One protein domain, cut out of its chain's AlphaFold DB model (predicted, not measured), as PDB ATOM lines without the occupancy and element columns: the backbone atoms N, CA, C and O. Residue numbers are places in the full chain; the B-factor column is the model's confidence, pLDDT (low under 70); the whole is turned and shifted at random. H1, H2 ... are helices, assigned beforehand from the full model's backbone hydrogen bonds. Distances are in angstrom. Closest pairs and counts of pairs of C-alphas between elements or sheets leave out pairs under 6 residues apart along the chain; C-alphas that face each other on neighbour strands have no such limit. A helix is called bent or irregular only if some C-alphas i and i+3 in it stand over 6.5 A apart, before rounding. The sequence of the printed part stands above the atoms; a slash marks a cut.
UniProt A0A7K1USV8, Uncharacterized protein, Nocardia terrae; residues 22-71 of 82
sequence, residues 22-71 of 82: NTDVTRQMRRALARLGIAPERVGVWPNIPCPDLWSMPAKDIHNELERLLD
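What this domain is: This is residues 22 to 71 of the 82 residues of an uncharacterized protein of Nocardia terrae (UniProt A0A7K1USV8). Two helices are held well away from each other at the two ends of a long winding link, with no shared core between them. From the end of H1 the link turns round, runs back toward lower x as far as about residue 47 and then crosses over to H2. The printed part has 50 residues with two named helices, H1 then H2 along the chain, and no named strand; its class is all helix. It is loose, with a radius of gyration of the C-alphas of 12.9 A, and its C-alphas span 32 by 22 by 21 A.

How they stand to each other: Start with the longest helix, H1, residues 22 to 35, whose centre is at (0.258, -2.869, -60.138). Then look for H2, residues 59 to 70, around its centre at (-6.235, 6.738, -39.214). The two are apart: no C-alpha of the one is within 8 A of the other. In both H1 and H2 every O i to N i+4 pair is within hydrogen-bond range, and neither is bent or irregular.

Where its parts are: Find C-alpha 22 at (-9.845, -2.464, -60.847); from there H1 runs 20.3 A toward rising x, to C-alpha 35 at (10.406, -1.908, -60.036). H2 begins at C-alpha 59, at (-2.991, 14.650, -39.213), and runs 16.4 A toward falling y, to C-alpha 70 at (-5.350, -1.508, -40.896).

The domain as a whole: The two C-alphas farthest apart are those of Asp 24 and Lys 60, at 32.9 A. The printed part has no cut, and residues 36 to 58 make a long link of 23 residues. In the B-factor column the mean pLDDT of the printed part is 71.6; look for values under 70 at residues 22 to 24, 40 to 53, 55 and 71.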
ATOM      1  N   ASN A  22     -10.469  -2.810 -62.132       58.56
ATOM      2  CA  ASN A  22      -9.845  -2.464 -60.847       58.56
ATOM      3  C   ASN A  22      -8.764  -3.469 -60.399       58.56
ATOM      4  O   ASN A  22      -7.750  -3.117 -59.787       58.56
ATOM      5  N   THR A  23      -8.923  -4.742 -60.769       63.06
ATOM      6  CA  THR A  23      -7.927  -5.788 -60.487       63.06
ATOM      7  C   THR A  23      -6.661  -5.610 -61.332       63.06
ATOM      8  O   THR A  23      -5.557  -5.929 -60.881       63.06
ATOM      9  N   ASP A  24      -6.793  -5.078 -62.549       68.56
ATOM     10  CA  ASP A  24      -5.669  -4.894 -63.467       68.56
ATOM     11  C   ASP A  24      -4.851  -3.651 -63.132       68.56
ATOM     12  O   ASP A  24      -3.620  -3.727 -63.151       68.56
ATOM     13  N   VAL A  25      -5.492  -2.549 -62.731       70.69
ATOM     14  CA  VAL A  25      -4.787  -1.339 -62.273       70.69
ATOM     15  C   VAL A  25      -4.003  -1.622 -60.994       70.69
ATOM     16  O   VAL A  25      -2.798  -1.370 -60.934       70.69
ATOM     17  N   THR A  26      -4.635  -2.280 -60.018       71.56
ATOM     18  CA  THR A  26      -3.968  -2.749 -58.795       71.56
ATOM     19  C   THR A  26      -2.727  -3.589 -59.114       71.56
ATOM     20  O   THR A  26      -1.642  -3.387 -58.556       71.56
ATOM     21  N   ARG A  27      -2.861  -4.551 -60.037       74.81
ATOM     22  CA  ARG A  27      -1.762  -5.436 -60.443       74.81
ATOM     23  C   ARG A  27      -0.644  -4.661 -61.140       74.81
ATOM     24  O   ARG A  27       0.530  -4.940 -60.892       74.81
ATOM     25  N   GLN A  28      -0.984  -3.699 -61.998       76.50
ATOM     26  CA  GLN A  28      -0.012  -2.826 -62.656       76.50
ATOM     27  C   GLN A  28       0.734  -1.946 -61.648       76.50
ATOM     28  O   GLN A  28       1.961  -1.866 -61.720       76.50
ATOM     29  N   MET A  29       0.046  -1.374 -60.657       75.44
ATOM     30  CA  MET A  29       0.682  -0.574 -59.606       75.44
ATOM     31  C   MET A  29       1.623  -1.403 -58.736       75.44
ATOM     32  O   MET A  29       2.770  -1.001 -58.548       75.44
ATOM     33  N   ARG A  30       1.220  -2.597 -58.278       76.81
ATOM     34  CA  ARG A  30       2.129  -3.485 -57.526       76.81
ATOM     35  C   ARG A  30       3.392  -3.817 -58.329       76.81
ATOM     36  O   ARG A  30       4.484  -3.821 -57.772       76.81
ATOM     37  N   ARG A  31       3.270  -4.031 -59.646       81.94
ATOM     38  CA  ARG A  31       4.422  -4.244 -60.545       81.94
ATOM     39  C   ARG A  31       5.304  -2.999 -60.685       81.94
ATOM     40  O   ARG A  31       6.525  -3.131 -60.714       81.94
ATOM     41  N   ALA A  32       4.715  -1.809 -60.785       79.44
ATOM     42  CA  ALA A  32       5.461  -0.554 -60.863       79.44
ATOM     43  C   ALA A  32       6.231  -0.269 -59.563       79.44
ATOM     44  O   ALA A  32       7.410   0.064 -59.610       79.44
ATOM     45  N   LEU A  33       5.604  -0.487 -58.405       77.25
ATOM     46  CA  LEU A  33       6.233  -0.319 -57.090       77.25
ATOM     47  C   LEU A  33       7.362  -1.334 -56.865       77.25
ATOM     48  O   LEU A  33       8.427  -0.966 -56.374       77.25
ATOM     49  N   ALA A  34       7.186  -2.579 -57.319       81.69
ATOM     50  CA  ALA A  34       8.249  -3.584 -57.297       81.69
ATOM     51  C   ALA A  34       9.491  -3.142 -58.088       81.69
ATOM     52  O   ALA A  34      10.617  -3.342 -57.639       81.69
ATOM     53  N   ARG A  35       9.302  -2.479 -59.238       81.81
ATOM     54  CA  ARG A  35      10.406  -1.908 -60.036       81.81
ATOM     55  C   ARG A  35      11.142  -0.769 -59.330       81.81
ATOM     56  O   ARG A  35      12.287  -0.501 -59.673       81.81
ATOM     57  N   LEU A  36      10.508  -0.130 -58.350       78.12
ATOM     58  CA  LEU A  36      11.114   0.887 -57.488       78.12
ATOM     59  C   LEU A  36      11.770   0.285 -56.231       78.12
ATOM     60  O   LEU A  36      12.216   1.029 -55.362       78.12
ATOM     61  N   GLY A  37      11.832  -1.047 -56.118       77.19
ATOM     62  CA  GLY A  37      12.415  -1.747 -54.969       77.19
ATOM     63  C   GLY A  37      11.464  -1.914 -53.781       77.19
ATOM     64  O   GLY A  37      11.891  -2.350 -52.713       77.19
ATOM     65  N   ILE A  38      10.179  -1.589 -53.937       75.69
ATOM     66  CA  ILE A  38       9.180  -1.774 -52.882       75.69
ATOM     67  C   ILE A  38       8.671  -3.209 -52.946       75.69
ATOM     68  O   ILE A  38       8.070  -3.627 -53.936       75.69
ATOM     69  N   ALA A  39       8.896  -3.959 -51.873       72.38
ATOM     70  CA  ALA A  39       8.466  -5.345 -51.789       72.38
ATOM     71  C   ALA A  39       6.922  -5.445 -51.898       72.38
ATOM     72  O   ALA A  39       6.221  -4.765 -51.138       72.38
ATOM     73  N   PRO A  40       6.360  -6.230 -52.841       69.06
ATOM     74  CA  PRO A  40       4.917  -6.277 -53.109       69.06
ATOM     75  C   PRO A  40       4.034  -6.652 -51.914       69.06
ATOM     76  O   PRO A  40       2.851  -6.315 -51.907       69.06
ATOM     77  N   GLU A  41       4.573  -7.384 -50.944       68.56
ATOM     78  CA  GLU A  41       3.947  -7.767 -49.674       68.56
ATOM     79  C   GLU A  41       3.758  -6.583 -48.718       68.56
ATOM     80  O   GLU A  41       2.977  -6.661 -47.776       68.56
ATOM     81  N   ARG A  42       4.434  -5.460 -48.981       67.19
ATOM     82  CA  ARG A  42       4.306  -4.212 -48.220       67.19
ATOM     83  C   ARG A  42       3.249  -3.271 -48.796       67.19
ATOM     84  O   ARG A  42       3.074  -2.178 -48.270       67.19
ATOM     85  N   VAL A  43       2.573  -3.678 -49.871       68.38
ATOM     86  CA  VAL A  43       1.516  -2.910 -50.535       68.38
ATOM     87  C   VAL A  43       0.172  -3.544 -50.194       68.38
ATOM     88  O   VAL A  43      -0.189  -4.580 -50.756       68.38
ATOM     89  N   GLY A  44      -0.562  -2.925 -49.272       67.25
ATOM     90  CA  GLY A  44      -1.954  -3.279 -49.009       67.25
ATOM     91  C   GLY A  44      -2.875  -2.684 -50.074       67.25
ATOM     92  O   GLY A  44      -2.646  -1.571 -50.545       67.25
ATOM     93  N   VAL A  45      -3.895  -3.440 -50.477       66.31
ATOM     94  CA  VAL A  45      -4.896  -3.008 -51.458       66.31
ATOM     95  C   VAL A  45      -6.264  -3.235 -50.842       66.31
ATOM     96  O   VAL A  45      -6.604  -4.367 -50.508       66.31
ATOM     97  N   TRP A  46      -7.052  -2.170 -50.740       66.38
ATOM     98  CA  TRP A  46      -8.407  -2.223 -50.205       66.38
ATOM     99  C   TRP A  46      -9.405  -1.840 -51.298       66.38
ATOM    100  O   TRP A  46      -9.686  -0.656 -51.487       66.38
ATOM    101  N   PRO A  47      -9.916  -2.821 -52.061       57.31
ATOM    102  CA  PRO A  47     -10.917  -2.545 -53.077       57.31
ATOM    103  C   PRO A  47     -12.238  -2.133 -52.415       57.31
ATOM    104  O   PRO A  47     -12.651  -2.724 -51.421       57.31
ATOM    105  N   ASN A  48     -12.929  -1.156 -53.006       58.34
ATOM    106  CA  ASN A  48     -14.297  -0.762 -52.643       58.34
ATOM    107  C   ASN A  48     -14.496  -0.207 -51.221       58.34
ATOM    108  O   ASN A  48     -15.637  -0.113 -50.770       58.34
ATOM    109  N   ILE A  49     -13.435   0.192 -50.514       58.16
ATOM    110  CA  ILE A  49     -13.610   1.036 -49.329       58.16
ATOM    111  C   ILE A  49     -13.738   2.473 -49.832       58.16
ATOM    112  O   ILE A  49     -12.803   2.941 -50.487       58.16
ATOM    113  N   PRO A  50     -14.851   3.184 -49.562       59.12
ATOM    114  CA  PRO A  50     -14.905   4.615 -49.805       59.12
ATOM    115  C   PRO A  50     -13.789   5.252 -48.979       59.12
ATOM    116  O   PRO A  50     -13.892   5.360 -47.761       59.12
ATOM    117  N   CYS A  51     -12.678   5.581 -49.635       61.22
ATOM    118  CA  CYS A  51     -11.569   6.239 -48.975       61.22
ATOM    119  C   CYS A  51     -11.977   7.701 -48.812       61.22
ATOM    120  O   CYS A  51     -12.205   8.379 -49.823       61.22
ATOM    121  N   PRO A  52     -12.128   8.183 -47.574       62.94
ATOM    122  CA  PRO A  52     -12.402   9.588 -47.362       62.94
ATOM    123  C   PRO A  52     -11.175  10.396 -47.816       62.94
ATOM    124  O   PRO A  52     -10.064   9.870 -47.848       62.94
ATOM    125  N   ASP A  53     -11.367  11.650 -48.228       69.31
ATOM    126  CA  ASP A  53     -10.279  12.471 -48.769       69.31
ATOM    127  C   ASP A  53      -9.215  12.767 -47.698       69.31
ATOM    128  O   ASP A  53      -9.281  13.776 -46.991       69.31
ATOM    129  N   LEU A  54      -8.226  11.874 -47.592       71.25
ATOM    130  CA  LEU A  54      -7.147  11.938 -46.608       71.25
ATOM    131  C   LEU A  54      -6.322  13.223 -46.749       71.25
ATOM    132  O   LEU A  54      -5.731  13.670 -45.771       71.25
ATOM    133  N   TRP A  55      -6.292  13.838 -47.937       68.12
ATOM    134  CA  TRP A  55      -5.557  15.082 -48.179       68.12
ATOM    135  C   TRP A  55      -6.187  16.288 -47.489       68.12
ATOM    136  O   TRP A  55      -5.483  17.239 -47.151       68.12
ATOM    137  N   SER A  56      -7.498  16.244 -47.265       75.00
ATOM    138  CA  SER A  56      -8.246  17.299 -46.579       75.00
ATOM    139  C   SER A  56      -8.297  17.122 -45.057       75.00
ATOM    140  O   SER A  56      -8.776  18.008 -44.347       75.00
ATOM    141  N   MET A  57      -7.802  15.995 -44.538       75.81
ATOM    142  CA  MET A  57      -7.910  15.656 -43.123       75.81
ATOM    143  C   MET A  57      -6.776  16.236 -42.269       75.81
ATOM    144  O   MET A  57      -5.611  16.236 -42.675       75.81
ATOM    145  N   PRO A  58      -7.068  16.644 -41.021       78.81
ATOM    146  CA  PRO A  58      -6.042  16.872 -40.011       78.81
ATOM    147  C   PRO A  58      -5.208  15.610 -39.748       78.81
ATOM    148  O   PRO A  58      -5.726  14.497 -39.743       78.81
ATOM    149  N   ALA A  59      -3.920  15.771 -39.423       74.62
ATOM    150  CA  ALA A  59      -2.991  14.650 -39.213       74.62
ATOM    151  C   ALA A  59      -3.463  13.621 -38.162       74.62
ATOM    152  O   ALA A  59      -3.245  12.422 -38.320       74.62
ATOM    153  N   LYS A  60      -4.137  14.089 -37.105       75.75
ATOM    154  CA  LYS A  60      -4.785  13.247 -36.087       75.75
ATOM    155  C   LYS A  60      -5.850  12.330 -36.700       75.75
ATOM    156  O   LYS A  60      -5.953  11.171 -36.322       75.75
ATOM    157  N   ASP A  61      -6.655  12.863 -37.610       76.06
ATOM    158  CA  ASP A  61      -7.792  12.146 -38.176       76.06
ATOM    159  C   ASP A  61      -7.323  11.176 -39.263       76.06
ATOM    160  O   ASP A  61      -7.832  10.062 -39.340       76.06
ATOM    161  N   ILE A  62      -6.255  11.534 -39.993       74.62
ATOM    162  CA  ILE A  62      -5.526  10.593 -40.854       74.62
ATOM    163  C   ILE A  62      -5.069   9.390 -40.029       74.62
ATOM    164  O   ILE A  62      -5.334   8.264 -40.421       74.62
ATOM    165  N   HIS A  63      -4.422   9.604 -38.877       74.12
ATOM    166  CA  HIS A  63      -3.947   8.503 -38.030       74.12
ATOM    167  C   HIS A  63      -5.071   7.532 -37.647       74.12
ATOM    168  O   HIS A  63      -4.929   6.330 -37.847       74.12
ATOM    169  N   ASN A  64      -6.200   8.058 -37.170       79.31
ATOM    170  CA  ASN A  64      -7.355   7.244 -36.786       79.31
ATOM    171  C   ASN A  64      -7.941   6.474 -37.979       79.31
ATOM    172  O   ASN A  64      -8.311   5.310 -37.852       79.31
ATOM    173  N   GLU A  65      -8.013   7.109 -39.151       76.81
ATOM    174  CA  GLU A  65      -8.515   6.462 -40.362       76.81
ATOM    175  C   GLU A  65      -7.557   5.369 -40.856       76.81
ATOM    176  O   GLU A  65      -8.000   4.313 -41.303       76.81
ATOM    177  N   LEU A  66      -6.242   5.567 -40.715       75.38
ATOM    178  CA  LEU A  66      -5.254   4.531 -41.010       75.38
ATOM    179  C   LEU A  66      -5.364   3.347 -40.051       75.38
ATOM    180  O   LEU A  66      -5.320   2.209 -40.509       75.38
ATOM    181  N   GLU A  67      -5.536   3.589 -38.751       77.38
ATOM    182  CA  GLU A  67      -5.780   2.520 -37.776       77.38
ATOM    183  C   GLU A  67      -7.047   1.735 -38.126       77.38
ATOM    184  O   GLU A  67      -7.008   0.508 -38.167       77.38
ATOM    185  N   ARG A  68      -8.132   2.424 -38.500       75.88
ATOM    186  CA  ARG A  68      -9.386   1.798 -38.949       75.88
ATOM    187  C   ARG A  68      -9.217   0.950 -40.216       75.88
ATOM    188  O   ARG A  68      -9.851  -0.093 -40.340       75.88
ATOM    189  N   LEU A  69      -8.408   1.400 -41.178       71.00
ATOM    190  CA  LEU A  69      -8.138   0.667 -42.424       71.00
ATOM    191  C   LEU A  69      -7.217  -0.544 -42.211       71.00
ATOM    192  O   LEU A  69      -7.333  -1.542 -42.927       71.00
ATOM    193  N   LEU A  70      -6.293  -0.447 -41.253       70.75
ATOM    194  CA  LEU A  70      -5.350  -1.508 -40.896       70.75
ATOM    195  C   LEU A  70      -5.943  -2.534 -39.924       70.75
ATOM    196  O   LEU A  70      -5.429  -3.651 -39.850       70.75
ATOM    197  N   ASP A  71      -7.019  -2.191 -39.214       68.38
ATOM    198  CA  ASP A  71      -7.789  -3.141 -38.420       68.38
ATOM    199  C   ASP A  71      -8.600  -4.073 -39.343       68.38
ATOM    200  O   ASP A  71      -9.755  -3.843 -39.710       68.38
TER     201      ASP A  71